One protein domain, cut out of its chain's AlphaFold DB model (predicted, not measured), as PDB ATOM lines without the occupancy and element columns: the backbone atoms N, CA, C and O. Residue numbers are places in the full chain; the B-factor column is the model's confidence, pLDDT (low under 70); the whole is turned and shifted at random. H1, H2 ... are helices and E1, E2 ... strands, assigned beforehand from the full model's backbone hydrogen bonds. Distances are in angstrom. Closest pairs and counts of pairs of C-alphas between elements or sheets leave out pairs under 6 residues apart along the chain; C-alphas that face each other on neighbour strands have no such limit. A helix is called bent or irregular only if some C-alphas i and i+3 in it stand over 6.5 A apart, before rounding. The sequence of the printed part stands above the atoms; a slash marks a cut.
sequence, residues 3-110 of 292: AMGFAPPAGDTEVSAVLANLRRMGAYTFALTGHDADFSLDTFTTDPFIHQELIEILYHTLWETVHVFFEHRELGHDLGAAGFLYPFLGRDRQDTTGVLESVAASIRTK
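AT A GLANCE: This is residues 3 to 110 of the 292 residues of the protein "SIS domain-containing protein" of Gemmatimonadaceae bacterium (UniProt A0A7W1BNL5). A small sheet of three parallel strands, E1, E2 and E3, is covered on one face by H1, while the long helix H2 grazes the sheet and reaches well beyond it. Past H2's far end residues 80 to 86, with H3, stick out, and H4 folds back beside residues 61 to 68 of H2. The printed part has 108 residues, with elements in the order E1 H1 E2 E3 H2 H3 H4, and is mostly helix. It is loose, with a radius of gyration of the C-alphas of 16.4 A and spans of 44, 35 and 27 A.

IN THESE COORDINATES: E1 is residues 3 to 6, beginning at C-alpha 3 (158.183, 194.913, 283.795); E2 is 28 to 32 and E3 39 to 41. H1 is residues 13 to 24, 16.5 A long. H2, residues 48 to 71, is 34.9 A long. H3 is residues 80 to 85, irregular, with C-alphas 81 and 84 7.4 A apart. H4, residues 99 to 110, is 16.2 A long and ends at C-alpha 110 (165.734, 174.398, 272.753).

HOW THE PARTS SIT: E2 is the inner strand: N 5 and O 30 are 2.9 A apart towards E1, N 31 and O 39 2.8 A towards E3. E1, H1 and E2 form a strand-helix-strand unit, two parallel neighbour strands with a helix between, its crossover right-handed. In two layers, a sheet with a helix on one face, H1 lies over E1 and E2 at a height over the sheet of 8.6 A, along the strands, at 15 degrees to E1 on the local plane; the closest C-alphas of H1 and E1 are Val 15 and Gly 5, 5.9 A. H2 only grazes the sheet, with residues 52 to 59. H2 and H4 only just touch, with 3 pairs of C-alphas within 8 A, closest Thr 61 and Ile 107, 6.5 A, at a steep tilt of 39 degrees, opposite ways. H3 is apart from H2 and H4. In H1, H2 and H4 every O i to N i+4 pair is within hydrogen-bond range; in H3 0 of 2 are, and 2 of 3 O i to N i+3 pairs.

THE WHOLE: The C-alphas farthest apart, Thr 46 and Asp 92, are 44.6 A apart. The printed part has no cut; the link H3 to H4, 13 residues, is long. Mean pLDDT of the printed part is 77.4, under 70 at residues 33 to 34 and 67 to 96.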
ATOM      1  N   ALA A   3     159.590 195.157 284.085       90.38
ATOM      2  CA  ALA A   3     158.183 194.913 283.795       90.38
ATOM      3  C   ALA A   3     158.039 194.159 282.473       90.38
ATOM      4  O   ALA A   3     158.661 194.528 281.477       90.38
ATOM      5  N   MET A   4     157.214 193.114 282.473       89.81
ATOM      6  CA  MET A   4     156.892 192.323 281.288       89.81
ATOM      7  C   MET A   4     155.407 192.474 280.981       89.81
ATOM      8  O   MET A   4     154.575 192.266 281.863       89.81
ATOM      9  N   GLY A   5     155.085 192.867 279.753       89.38
ATOM     10  CA  GLY A   5     153.720 192.929 279.248       89.38
ATOM     11  C   GLY A   5     153.467 191.809 278.250       89.38
ATOM     12  O   GLY A   5     154.337 191.498 277.437       89.38
ATOM     13  N   PHE A   6     152.270 191.239 278.324       87.31
ATOM     14  CA  PHE A   6     151.769 190.196 277.437       87.31
ATOM     15  C   PHE A   6     150.507 190.726 276.767       87.31
ATOM     16  O   PHE A   6     149.684 191.350 277.438       87.31
ATOM     17  N   ALA A   7     150.354 190.493 275.469       85.75
ATOM     18  CA  ALA A   7     149.204 190.964 274.711       85.75
ATOM     19  C   ALA A   7     148.720 189.896 273.713       85.75
ATOM     20  O   ALA A   7     149.473 188.979 273.379       85.75
ATOM     21  N   PRO A   8     147.472 189.989 273.220       84.06
ATOM     22  CA  PRO A   8     147.006 189.203 272.077       84.06
ATOM     23  C   PRO A   8     147.781 189.546 270.787       84.06
ATOM     24  O   PRO A   8     148.446 190.582 270.738       84.06
ATOM     25  N   PRO A   9     147.631 188.766 269.694       81.94
ATOM     26  CA  PRO A   9     148.302 189.046 268.416       81.94
ATOM     27  C   PRO A   9     148.065 190.462 267.869       81.94
ATOM     28  O   PRO A   9     148.939 191.043 267.236       81.94
ATOM     29  N   ALA A  10     146.882 191.033 268.116       81.38
ATOM     30  CA  ALA A  10     146.523 192.385 267.682       81.38
ATOM     31  C   ALA A  10     147.132 193.506 268.553       81.38
ATOM     32  O   ALA A  10     146.951 194.685 268.245       81.38
ATOM     33  N   GLY A  11     147.836 193.150 269.630       84.19
ATOM     34  CA  GLY A  11     148.316 194.068 270.655       84.19
ATOM     35  C   GLY A  11     147.235 194.469 271.663       84.19
ATOM     36  O   GLY A  11     146.050 194.177 271.503       84.19
ATOM     37  N   ASP A  12     147.670 195.158 272.718       87.88
ATOM     38  CA  ASP A  12     146.807 195.706 273.763       87.88
ATOM     39  C   ASP A  12     147.284 197.122 274.125       87.88
ATOM     40  O   ASP A  12     148.444 197.349 274.500       87.88
ATOM     41  N   THR A  13     146.394 198.105 273.961       90.56
ATOM     42  CA  THR A  13     146.709 199.518 274.196       90.56
ATOM     43  C   THR A  13     146.942 199.833 275.668       90.56
ATOM     44  O   THR A  13     147.740 200.717 275.973       90.56
ATOM     45  N   GLU A  14     146.267 199.132 276.579       91.75
ATOM     46  CA  GLU A  14     146.444 199.320 278.018       91.75
ATOM     47  C   GLU A  14     147.804 198.780 278.450       91.75
ATOM     48  O   GLU A  14     148.568 199.497 279.102       91.75
ATOM     49  N   VAL A  15     148.160 197.573 277.997       91.25
ATOM     50  CA  VAL A  15     149.485 196.985 278.246       91.25
ATOM     51  C   VAL A  15     150.584 197.903 277.713       91.25
ATOM     52  O   VAL A  15     151.516 198.246 278.443       91.25
ATOM     53  N   SER A  16     150.441 198.385 276.475       90.25
ATOM     54  CA  SER A  16     151.411 199.292 275.847       90.25
ATOM     55  C   SER A  16     151.557 200.609 276.622       90.25
ATOM     56  O   SER A  16     152.671 201.072 276.876       90.25
ATOM     57  N   ALA A  17     150.444 201.201 277.067       92.44
ATOM     58  CA  ALA A  17     150.457 202.434 277.852       92.44
ATOM     59  C   ALA A  17     151.124 202.249 279.225       92.44
ATOM     60  O   ALA A  17     151.877 203.124 279.669       92.44
ATOM     61  N   VAL A  18     150.880 201.115 279.889       93.75
ATOM     62  CA  VAL A  18     151.510 200.773 281.170       93.75
ATOM     63  C   VAL A  18     153.017 200.598 280.996       93.75
ATOM     64  O   VAL A  18     153.778 201.221 281.740       93.75
ATOM     65  N   LEU A  19     153.462 199.836 279.992       93.50
ATOM     66  CA  LEU A  19     154.888 199.659 279.699       93.50
ATOM     67  C   LEU A  19     155.566 200.998 279.399       93.50
ATOM     68  O   LEU A  19     156.560 201.340 280.039       93.50
ATOM     69  N   ALA A  20     154.989 201.823 278.524       91.88
ATOM     70  CA  ALA A  20     155.529 203.146 278.222       91.88
ATOM     71  C   ALA A  20     155.650 204.028 279.479       91.88
ATOM     72  O   ALA A  20     156.624 204.770 279.643       91.88
ATOM     73  N   ASN A  21     154.681 203.949 280.396       94.12
ATOM     74  CA  ASN A  21     154.729 204.701 281.642       94.12
ATOM     75  C   ASN A  21     155.832 204.202 282.586       94.12
ATOM     76  O   ASN A  21     156.599 205.011 283.108       94.12
ATOM     77  N   LEU A  22     155.950 202.886 282.760       94.06
ATOM     78  CA  LEU A  22     156.988 202.262 283.584       94.06
ATOM     79  C   LEU A  22     158.392 202.555 283.049       94.06
ATOM     80  O   LEU A  22     159.295 202.876 283.824       94.06
ATOM     81  N   ARG A  23     158.555 202.562 281.725       93.00
ATOM     82  CA  ARG A  23     159.796 202.969 281.065       93.00
ATOM     83  C   ARG A  23     160.187 204.406 281.410       93.00
ATOM     84  O   ARG A  23     161.330 204.667 281.770       93.00
ATOM     85  N   ARG A  24     159.232 205.350 281.383       94.31
ATOM     86  CA  ARG A  24     159.476 206.745 281.815       94.31
ATOM     87  C   ARG A  24     159.850 206.857 283.293       94.31
ATOM     88  O   ARG A  24     160.551 207.792 283.664       94.31
ATOM     89  N   MET A  25     159.396 205.918 284.123       95.31
ATOM     90  CA  MET A  25     159.766 205.820 285.537       95.31
ATOM     91  C   MET A  25     161.127 205.135 285.762       95.31
ATOM     92  O   MET A  25     161.564 205.023 286.904       95.31
ATOM     93  N   GLY A  26     161.814 204.706 284.696       93.31
ATOM     94  CA  GLY A  26     163.142 204.093 284.755       93.31
ATOM     95  C   GLY A  26     163.146 202.572 284.930       93.31
ATOM     96  O   GLY A  26     164.196 202.010 285.244       93.31
ATOM     97  N   ALA A  27     162.008 201.891 284.751       93.44
ATOM     98  CA  ALA A  27     161.972 200.430 284.696       93.44
ATOM     99  C   ALA A  27     162.434 199.920 283.321       93.44
ATOM    100  O   ALA A  27     162.131 200.537 282.302       93.44
ATOM    101  N   TYR A  28     163.107 198.766 283.292       91.94
ATOM    102  CA  TYR A  28     163.331 198.030 282.047       91.94
ATOM    103  C   TYR A  28     162.036 197.352 281.623       91.94
ATOM    104  O   TYR A  28     161.403 196.658 282.423       91.94
ATOM    105  N   THR A  29     161.652 197.530 280.368       91.88
ATOM    106  CA  THR A  29     160.374 197.032 279.856       91.88
ATOM    107  C   THR A  29     160.568 195.975 278.781       91.88
ATOM    108  O   THR A  29     161.376 196.148 277.869       91.88
ATOM    109  N   PHE A  30     159.809 194.886 278.891       89.31
ATOM    110  CA  PHE A  30     159.735 193.816 277.904       89.31
ATOM    111  C   PHE A  30     158.306 193.733 277.366       89.31
ATOM    112  O   PHE A  30     157.369 193.508 278.132       89.31
ATOM    113  N   ALA A  31     158.143 193.900 276.058       88.06
ATOM    114  CA  ALA A  31     156.908 193.595 275.351       88.06
ATOM    115  C   ALA A  31     157.045 192.198 274.746       88.06
ATOM    116  O   ALA A  31     157.683 192.008 273.705       88.06
ATOM    117  N   LEU A  32     156.465 191.208 275.422       78.75
ATOM    118  CA  LEU A  32     156.292 189.877 274.863       78.75
ATOM    119  C   LEU A  32     155.056 189.953 273.978       78.75
ATOM    120  O   LEU A  32     153.946 189.673 274.430       78.75
ATOM    121  N   THR A  33     155.303 190.376 272.732       67.62
ATOM    122  CA  THR A  33     154.357 190.801 271.684       67.62
ATOM    123  C   THR A  33     154.005 192.300 271.743       67.62
ATOM    124  O   THR A  33     153.474 192.799 272.733       67.62
ATOM    125  N   GLY A  34     154.376 193.041 270.686       69.00
ATOM    126  CA  GLY A  34     154.257 194.508 270.574       69.00
ATOM    127  C   GLY A  34     155.612 195.222 270.454       69.00
ATOM    128  O   GLY A  34     156.651 194.606 270.661       69.00
ATOM    129  N   HIS A  35     155.615 196.520 270.125       71.50
ATOM    130  CA  HIS A  35     156.841 197.256 269.752       71.50
ATOM    131  C   HIS A  35     157.302 198.320 270.769       71.50
ATOM    132  O   HIS A  35     158.440 198.782 270.707       71.50
ATOM    133  N   ASP A  36     156.450 198.717 271.718       75.94
ATOM    134  CA  ASP A  36     156.692 199.880 272.588       75.94
ATOM    135  C   ASP A  36     157.336 199.507 273.939       75.94
ATOM    136  O   ASP A  36     156.802 199.788 275.013       75.94
ATOM    137  N   ALA A  37     158.518 198.884 273.894       85.00
ATOM    138  CA  ALA A  37     159.309 198.527 275.077       85.00
ATOM    139  C   ALA A  37     160.825 198.647 274.823       85.00
ATOM    140  O   ALA A  37     161.258 198.872 273.695       85.00
ATOM    141  N   ASP A  38     161.651 198.531 275.870       87.50
ATOM    142  CA  ASP A  38     163.116 198.457 275.709       87.50
ATOM    143  C   ASP A  38     163.538 197.167 274.998       87.50
ATOM    144  O   ASP A  38     164.489 197.168 274.216       87.50
ATOM    145  N   PHE A  39     162.797 196.087 275.247       87.75
ATOM    146  CA  PHE A  39     162.939 194.802 274.581       87.75
ATOM    147  C   PHE A  39     161.578 194.373 274.040       87.75
ATOM    148  O   PHE A  39     160.649 194.129 274.803       87.75
ATOM    149  N   SER A  40     161.453 194.284 272.725       85.69
ATOM    150  CA  SER A  40     160.220 193.897 272.044       85.69
ATOM    151  C   SER A  40     160.436 192.642 271.218       85.69
ATOM    152  O   SER A  40     161.506 192.454 270.632       85.69
ATOM    153  N   LEU A  41     159.408 191.802 271.146       79.25
ATOM    154  CA  LEU A  41     159.378 190.665 270.241       79.25
ATOM    155  C   LEU A  41     158.142 190.750 269.353       79.25
ATOM    156  O   LEU A  41     157.020 190.843 269.848       79.25
ATOM    157  N   ASP A  42     158.364 190.707 268.044       74.81
ATOM    158  CA  ASP A  42     157.295 190.762 267.054       74.81
ATOM    159  C   ASP A  42     156.691 189.375 266.852       74.81
ATOM    160  O   ASP A  42     157.403 188.368 266.784       74.81
ATOM    161  N   THR A  43     155.371 189.320 266.711       71.88
ATOM    162  CA  THR A  43     154.681 188.087 266.332       71.88
ATOM    163  C   THR A  43     154.641 188.006 264.815       71.88
ATOM    164  O   THR A  43     154.394 188.987 264.116       71.88
ATOM    165  N   PHE A  44     154.906 186.820 264.283       81.50
ATOM    166  CA  PHE A  44     154.829 186.548 262.846       81.50
ATOM    167  C   PHE A  44     153.574 185.747 262.478       81.50
ATOM    168  O   PHE A  44     153.427 185.314 261.337       81.50
ATOM    169  N   THR A  45     152.674 185.536 263.440       85.69
ATOM    170  CA  THR A  45     151.440 184.773 263.269       85.69
ATOM    171  C   THR A  45     150.237 185.587 263.724       85.69
ATOM    172  O   THR A  45     150.300 186.324 264.707       85.69
ATOM    173  N   THR A  46     149.130 185.434 263.003       87.50
ATOM    174  CA  THR A  46     147.805 185.911 263.422       87.50
ATOM    175  C   THR A  46     146.975 184.802 264.063       87.50
ATOM    176  O   THR A  46     145.856 185.060 264.496       87.50
ATOM    177  N   ASP A  47     147.490 183.570 264.073       91.81
ATOM    178  CA  ASP A  47     146.849 182.441 264.732       91.81
ATOM    179  C   ASP A  47     146.955 182.610 266.259       91.81
ATOM    180  O   ASP A  47     148.073 182.752 266.773       91.81
ATOM    181  N   PRO A  48     145.824 182.641 266.986       91.00
ATOM    182  CA  PRO A  48     145.817 182.919 268.419       91.00
ATOM    183  C   PRO A  48     146.491 181.815 269.247       91.00
ATOM    184  O   PRO A  48     147.155 182.136 270.230       91.00
ATOM    185  N   PHE A  49     146.385 180.554 268.826       93.88
ATOM    186  CA  PHE A  49     146.947 179.411 269.542       93.88
ATOM    187  C   PHE A  49     148.453 179.300 269.315       93.88
ATOM    188  O   PHE A  49     149.219 179.183 270.271       93.88
ATOM    189  N   ILE A  50     148.920 179.475 268.071       92.75
ATOM    190  CA  ILE A  50     150.366 179.554 267.800       92.75
ATOM    191  C   ILE A  50     150.979 180.745 268.552       92.75
ATOM    192  O   ILE A  50     152.097 180.654 269.054       92.75
ATOM    193  N   HIS A  51     150.260 181.864 268.664       90.75
ATOM    194  CA  HIS A  51     150.710 183.014 269.449       90.75
ATOM    195  C   HIS A  51     150.848 182.700 270.945       90.75
ATOM    196  O   HIS A  51     151.872 183.049 271.533       90.75
ATOM    197  N   GLN A  52     149.870 182.023 271.555       91.38
ATOM    198  CA  GLN A  52     149.965 181.567 272.950       91.38
ATOM    199  C   GLN A  52     151.159 180.620 273.150       91.38
ATOM    200  O   GLN A  52     151.959 180.835 274.059       91.38
ATOM    201  N   GLU A  53     151.363 179.654 272.249       92.12
ATOM    202  CA  GLU A  53     152.516 178.743 272.310       92.12
ATOM    203  C   GLU A  53     153.858 179.476 272.213       92.12
ATOM    204  O   GLU A  53     154.826 179.115 272.884       92.12
ATOM    205  N   LEU A  54     153.945 180.521 271.382       89.25
ATOM    206  CA  LEU A  54     155.149 181.349 271.302       89.25
ATOM    207  C   LEU A  54     155.423 182.057 272.631       89.25
ATOM    208  O   LEU A  54     156.577 182.100 273.060       89.25
ATOM    209  N   ILE A  55     154.393 182.581 273.298       88.25
ATOM    210  CA  ILE A  55     154.533 183.200 274.622       88.25
ATOM    211  C   ILE A  55     155.028 182.176 275.650       88.25
ATOM    212  O   ILE A  55     155.939 182.495 276.415       88.25
ATOM    213  N   GLU A  56     154.493 180.955 275.645       89.44
ATOM    214  CA  GLU A  56     154.920 179.886 276.555       89.44
ATOM    215  C   GLU A  56     156.398 179.514 276.348       89.44
ATOM    216  O   GLU A  56     157.187 179.512 277.299       89.44
ATOM    217  N   ILE A  57     156.818 179.305 275.094       88.19
ATOM    218  CA  ILE A  57     158.220 179.014 274.751       88.19
ATOM    219  C   ILE A  57     159.135 180.156 275.204       88.19
ATOM    220  O   ILE A  57     160.220 179.917 275.748       88.19
ATOM    221  N   LEU A  58     158.725 181.409 274.982       84.31
ATOM    222  CA  LEU A  58     159.492 182.581 275.397       84.31
ATOM    223  C   LEU A  58     159.584 182.682 276.914       84.31
ATOM    224  O   LEU A  58     160.665 182.966 277.428       84.31
ATOM    225  N   TYR A  59     158.494 182.413 277.630       84.69
ATOM    226  CA  TYR A  59     158.487 182.374 279.084       84.69
ATOM    227  C   TYR A  59     159.474 181.328 279.614       84.69
ATOM    228  O   TYR A  59     160.334 181.677 280.425       84.69
ATOM    229  N   HIS A  60     159.430 180.087 279.118       85.75
ATOM    230  CA  HIS A  60     160.384 179.047 279.518       85.75
ATOM    231  C   HIS A  60     161.825 179.444 279.193       85.75
ATOM    232  O   HIS A  60     162.711 179.360 280.044       85.75
ATOM    233  N   THR A  61     162.052 179.977 277.994       82.31
ATOM    234  CA  THR A  61     163.371 180.437 277.561       82.31
ATOM    235  C   THR A  61     163.915 181.548 278.464       82.31
ATOM    236  O   THR A  61     165.084 181.514 278.859       82.31
ATOM    237  N   LEU A  62     163.083 182.531 278.812       79.62
ATOM    238  CA  LEU A  62     163.443 183.633 279.704       79.62
ATOM    239  C   LEU A  62     163.699 183.136 281.121       79.62
ATOM    240  O   LEU A  62     164.716 183.499 281.710       79.62
ATOM    241  N   TRP A  63     162.818 182.284 281.650       80.69
ATOM    242  CA  TRP A  63     162.966 181.688 282.973       80.69
ATOM    243  C   TRP A  63     164.310 180.964 283.092       80.69
ATOM    244  O   TRP A  63     165.081 181.243 284.009       80.69
ATOM    245  N   GLU A  64     164.658 180.116 282.126       73.88
ATOM    246  CA  GLU A  64     165.935 179.393 282.109       73.88
ATOM    247  C   GLU A  64     167.133 180.338 281.943       73.88
ATOM    248  O   GLU A  64     168.141 180.196 282.635       73.88
ATOM    249  N   THR A  65     167.026 181.329 281.056       73.31
ATOM    250  CA  THR A  65     168.098 182.306 280.808       73.31
ATOM    251  C   THR A  65     168.419 183.104 282.068       73.31
ATOM    252  O   THR A  65     169.586 183.296 282.406       73.31
ATOM    253  N   VAL A  66     167.391 183.520 282.811       74.69
ATOM    254  CA  VAL A  66     167.546 184.206 284.098       74.69
ATOM    255  C   VAL A  66     168.322 183.339 285.096       74.69
ATOM    256  O   VAL A  66     169.203 183.857 285.783       74.69
ATOM    257  N   HIS A  67     168.076 182.026 285.139       68.25
ATOM    258  CA  HIS A  67     168.837 181.112 285.998       68.25
ATOM    259  C   HIS A  67     170.302 181.006 285.566       68.25
ATOM    260  O   HIS A  67     171.179 181.136 286.416       68.25
ATOM    261  N   VAL A  68     170.584 180.887 284.262       68.56
ATOM    262  CA  VAL A  68     171.964 180.861 283.739       68.56
ATOM    263  C   VAL A  68     172.735 182.114 284.162       68.56
ATOM    264  O   VAL A  68     173.856 182.004 284.656       68.56
ATOM    265  N   PHE A  69     172.137 183.304 284.047       67.69
ATOM    266  CA  PHE A  69     172.779 184.550 284.484       67.69
ATOM    267  C   PHE A  69     172.890 184.680 286.011       67.69
ATOM    268  O   PHE A  69     173.829 185.305 286.505       67.69
ATOM    269  N   PHE A  70     171.972 184.097 286.786       65.06
ATOM    270  CA  PHE A  70     172.122 184.035 288.243       65.06
ATOM    271  C   PHE A  70     173.215 183.059 288.689       65.06
ATOM    272  O   PHE A  70     173.853 183.302 289.715       65.06
ATOM    273  N   GLU A  71     173.450 181.995 287.927       60.72
ATOM    274  CA  GLU A  71     174.557 181.060 288.133       60.72
ATOM    275  C   GLU A  71     175.903 181.670 287.704       60.72
ATOM    276  O   GLU A  71     176.894 181.505 288.413       60.72
ATOM    277  N   HIS A  72     175.924 182.455 286.620       56.34
ATOM    278  CA  HIS A  72     177.123 183.094 286.068       56.34
ATOM    279  C   HIS A  72     177.214 184.574 286.484       56.34
ATOM    280  O   HIS A  72     176.943 185.480 285.695       56.34
ATOM    281  N   ARG A  73     177.580 184.845 287.746       57.91
ATOM    282  CA  ARG A  73     177.718 186.219 288.267       57.91
ATOM    283  C   ARG A  73     179.164 186.718 288.292       57.91
ATOM    284  O   ARG A  73     180.027 186.131 288.950       57.91
ATOM    285  N   GLU A  74     179.377 187.915 287.743       50.03
ATOM    286  CA  GLU A  74     180.451 188.810 288.174       50.03
ATOM    287  C   GLU A  74     179.922 189.773 289.264       50.03
ATOM    288  O   GLU A  74     179.218 190.729 288.967       50.03
ATOM    289  N   LEU A  75     180.298 189.513 290.527       42.41
ATOM    290  CA  LEU A  75     180.178 190.366 291.737       42.41
ATOM    291  C   LEU A  75     178.795 190.549 292.434       42.41
ATOM    292  O   LEU A  75     177.859 191.142 291.916       42.41
ATOM    293  N   GLY A  76     178.758 190.208 293.735       45.03
ATOM    294  CA  GLY A  76     178.498 191.202 294.796       45.03
ATOM    295  C   GLY A  76     177.101 191.371 295.417       45.03
ATOM    296  O   GLY A  76     177.006 192.114 296.390       45.03
ATOM    297  N   HIS A  77     176.037 190.724 294.939       48.41
ATOM    298  CA  HIS A  77     174.702 190.847 295.556       48.41
ATOM    299  C   HIS A  77     174.290 189.575 296.310       48.41
ATOM    300  O   HIS A  77     174.168 188.510 295.709       48.41
ATOM    301  N   ASP A  78     174.049 189.705 297.616       49.72
ATOM    302  CA  ASP A  78     173.503 188.650 298.479       49.72
ATOM    303  C   ASP A  78     172.147 188.159 297.927       49.72
ATOM    304  O   ASP A  78     171.376 188.961 297.394       49.72
ATOM    305  N   LEU A  79     171.831 186.862 298.037       51.62
ATOM    306  CA  LEU A  79     170.594 186.245 297.497       51.62
ATOM    307  C   LEU A  79     169.303 186.751 298.176       51.62
ATOM    308  O   LEU A  79     168.211 186.231 297.938       51.62
ATOM    309  N   GLY A  80     169.413 187.763 299.036       55.19
ATOM    310  CA  GLY A  80     168.351 188.202 299.923       55.19
ATOM    311  C   GLY A  80     167.901 187.079 300.862       55.19
ATOM    312  O   GLY A  80     168.416 185.960 300.862       55.19
ATOM    313  N   ALA A  81     166.880 187.359 301.668       56.94
ATOM    314  CA  ALA A  81     166.370 186.422 302.673       56.94
ATOM    315  C   ALA A  81     165.777 185.114 302.096       56.94
ATOM    316  O   ALA A  81     165.482 184.200 302.861       56.94
ATOM    317  N   ALA A  82     165.603 185.006 300.772       54.12
ATOM    318  CA  ALA A  82     165.032 183.839 300.094       54.12
ATOM    319  C   ALA A  82     166.084 182.856 299.539       54.12
ATOM    320  O   ALA A  82     165.712 181.798 299.034       54.12
ATOM    321  N   GLY A  83     167.387 183.148 299.660       56.47
ATOM    322  CA  GLY A  83     168.459 182.291 299.131       56.47
ATOM    323  C   GLY A  83     168.464 180.852 299.670       56.47
ATOM    324  O   GLY A  83     168.934 179.944 298.990       56.47
ATOM    325  N   PHE A  84     167.875 180.611 300.849       63.56
ATOM    326  CA  PHE A  84     167.736 179.261 301.413       63.56
ATOM    327  C   PHE A  84     166.814 178.345 300.592       63.56
ATOM    328  O   PHE A  84     166.949 177.127 300.681       63.56
ATOM    329  N   LEU A  85     165.895 178.910 299.799       53.66
ATOM    330  CA  LEU A  85     165.011 178.145 298.914       53.66
ATOM    331  C   LEU A  85     165.753 177.632 297.671       53.66
ATOM    332  O   LEU A  85     165.364 176.612 297.111       53.66
ATOM    333  N   TYR A  86     166.844 178.300 297.276       59.28
ATOM    334  CA  TYR A  86     167.618 177.996 296.068       59.28
ATOM    335  C   TYR A  86     169.131 177.957 296.362       59.28
ATOM    336  O   TYR A  86     169.901 178.756 295.825       59.28
ATOM    337  N   PRO A  87     169.599 177.018 297.209       54.00
ATOM    338  CA  PRO A  87     170.960 177.004 297.766       54.00
ATOM    339  C   PRO A  87     172.079 176.700 296.749       54.00
ATOM    340  O   PRO A  87     173.253 176.603 297.131       54.00
ATOM    341  N   PHE A  88     171.720 176.485 295.484       56.06
ATOM    342  CA  PHE A  88     172.605 176.206 294.354       56.06
ATOM    343  C   PHE A  88     172.902 177.446 293.495       56.06
ATOM    344  O   PHE A  88     173.883 177.434 292.758       56.06
ATOM    345  N   LEU A  89     172.126 178.527 293.621       55.19
ATOM    346  CA  LEU A  89     172.397 179.777 292.911       55.19
ATOM    347  C   LEU A  89     173.584 180.512 293.565       55.19
ATOM    348  O   LEU A  89     173.625 180.666 294.781       55.19
ATOM    349  N   GLY A  90     174.552 180.979 292.769       53.44
ATOM    350  CA  GLY A  90     175.533 181.993 293.188       53.44
ATOM    351  C   GLY A  90     176.685 181.559 294.110       53.44
ATOM    352  O   GLY A  90     177.167 182.389 294.881       53.44
ATOM    353  N   ARG A  91     177.151 180.300 294.058       51.88
ATOM    354  CA  ARG A  91     178.279 179.848 294.904       51.88
ATOM    355  C   ARG A  91     179.663 180.326 294.449       51.88
ATOM    356  O   ARG A  91     180.503 180.544 295.314       51.88
ATOM    357  N   ASP A  92     179.886 180.543 293.151       53.56
ATOM    358  CA  ASP A  92     181.206 180.886 292.602       53.56
ATOM    359  C   ASP A  92     181.135 182.023 291.569       53.56
ATOM    360  O   ASP A  92     180.166 182.154 290.825       53.56
ATOM    361  N   ARG A  93     182.188 182.853 291.514       53.78
ATOM    362  CA  ARG A  93     182.355 183.894 290.485       53.78
ATOM    363  C   ARG A  93     182.690 183.226 289.153       53.78
ATOM    364  O   ARG A  93     183.696 182.525 289.071       53.78
ATOM    365  N   GLN A  94     181.900 183.493 288.120       58.34
ATOM    366  CA  GLN A  94     182.129 182.948 286.781       58.34
ATOM    367  C   GLN A  94     182.302 184.074 285.761       58.34
ATOM    368  O   GLN A  94     181.681 185.130 285.875       58.34
ATOM    369  N   ASP A  95     183.198 183.852 284.800       61.88
ATOM    370  CA  ASP A  95     183.441 184.765 283.685       61.88
ATOM    371  C   ASP A  95     182.169 184.897 282.836       61.88
ATOM    372  O   ASP A  95     181.545 183.899 282.477       61.88
ATOM    373  N   THR A  96     181.774 186.135 282.538       65.38
ATOM    374  CA  THR A  96     180.586 186.432 281.723       65.38
ATOM    375  C   THR A  96     180.917 186.605 280.238       65.38
ATOM    376  O   THR A  96     180.019 186.776 279.406       65.38
ATOM    377  N   THR A  97     182.199 186.512 279.874       70.19
ATOM    378  CA  THR A  97     182.665 186.575 278.487       70.19
ATOM    379  C   THR A  97     182.060 185.428 277.673       70.19
ATOM    380  O   THR A  97     182.217 184.257 278.001       70.19
ATOM    381  N   GLY A  98     181.345 185.758 276.593       70.81
ATOM    382  CA  GLY A  98     180.706 184.766 275.719       70.81
ATOM    383  C   GLY A  98     179.384 184.183 276.240       70.81
ATOM    384  O   GLY A  98     178.757 183.406 275.522       70.81
ATOM    385  N   VAL A  99     178.898 184.590 277.423       76.38
ATOM    386  CA  VAL A  99     177.610 184.107 277.967       76.38
ATOM    387  C   VAL A  99     176.438 184.471 277.055       76.38
ATOM    388  O   VAL A  99     175.527 183.674 276.872       76.38
ATOM    389  N   LEU A 100     176.462 185.639 276.409       78.38
ATOM    390  CA  LEU A 100     175.408 186.017 275.458       78.38
ATOM    391  C   LEU A 100     175.351 185.075 274.246       78.38
ATOM    392  O   LEU A 100     174.264 184.707 273.802       78.38
ATOM    393  N   GLU A 101     176.506 184.661 273.722       81.88
ATOM    394  CA  GLU A 101     176.576 183.736 272.587       81.88
ATOM    395  C   GLU A 101     176.126 182.327 272.987       81.88
ATOM    396  O   GLU A 101     175.371 181.695 272.243       81.88
ATOM    397  N   SER A 102     176.530 181.854 274.171       79.25
ATOM    398  CA  SER A 102     176.124 180.544 274.690       79.25
ATOM    399  C   SER A 102     174.633 180.496 275.024       79.25
ATOM    400  O   SER A 102     173.959 179.531 274.657       79.25
ATOM    401  N   VAL A 103     174.084 181.559 275.622       81.00
ATOM    402  CA  VAL A 103     172.644 181.724 275.847       81.00
ATOM    403  C   VAL A 103     171.914 181.702 274.509       81.00
ATOM    404  O   VAL A 103     171.036 180.868 274.323       81.00
ATOM    405  N   ALA A 104     172.315 182.516 273.529       84.00
ATOM    406  CA  ALA A 104     171.666 182.530 272.218       84.00
ATOM    407  C   ALA A 104     171.713 181.161 271.509       84.00
ATOM    408  O   ALA A 104     170.741 180.760 270.866       84.00
ATOM    409  N   ALA A 105     172.822 180.423 271.623       84.62
ATOM    410  CA  ALA A 105     172.927 179.059 271.104       84.62
ATOM    411  C   ALA A 105     172.013 178.072 271.851       84.62
ATOM    412  O   ALA A 105     171.370 177.233 271.217       84.62
ATOM    413  N   SER A 106     171.904 178.202 273.176       84.19
ATOM    414  CA  SER A 106     170.994 177.408 274.005       84.19
ATOM    415  C   SER A 106     169.533 177.641 273.618       84.19
ATOM    416  O   SER A 106     168.798 176.674 273.433       84.19
ATOM    417  N   ILE A 107     169.131 178.901 273.408       85.00
ATOM    418  CA  ILE A 107     167.782 179.267 272.947       85.00
ATOM    419  C   ILE A 107     167.457 178.566 271.622       85.00
ATOM    420  O   ILE A 107     166.413 177.926 271.506       85.00
ATOM    421  N   ARG A 108     168.365 178.636 270.636       88.81
ATOM    422  CA  ARG A 108     168.173 177.963 269.338       88.81
ATOM    423  C   ARG A 108     168.035 176.450 269.488       88.81
ATOM    424  O   ARG A 108     167.102 175.881 268.940       88.81
ATOM    425  N   THR A 109     168.908 175.829 270.279       88.00
ATOM    426  CA  THR A 109     168.875 174.376 270.522       88.00
ATOM    427  C   THR A 109     167.534 173.948 271.121       88.00
ATOM    428  O   THR A 109     166.919 172.995 270.658       88.00
ATOM    429  N   LYS A 110     167.020 174.696 272.103       85.50
ATOM    430  CA  LYS A 110     165.734 174.398 272.753       85.50
ATOM    431  C   LYS A 110     164.548 174.558 271.802       85.50
ATOM    432  O   LYS A 110     163.647 173.720 271.801       85.50
TER     433      LYS A 110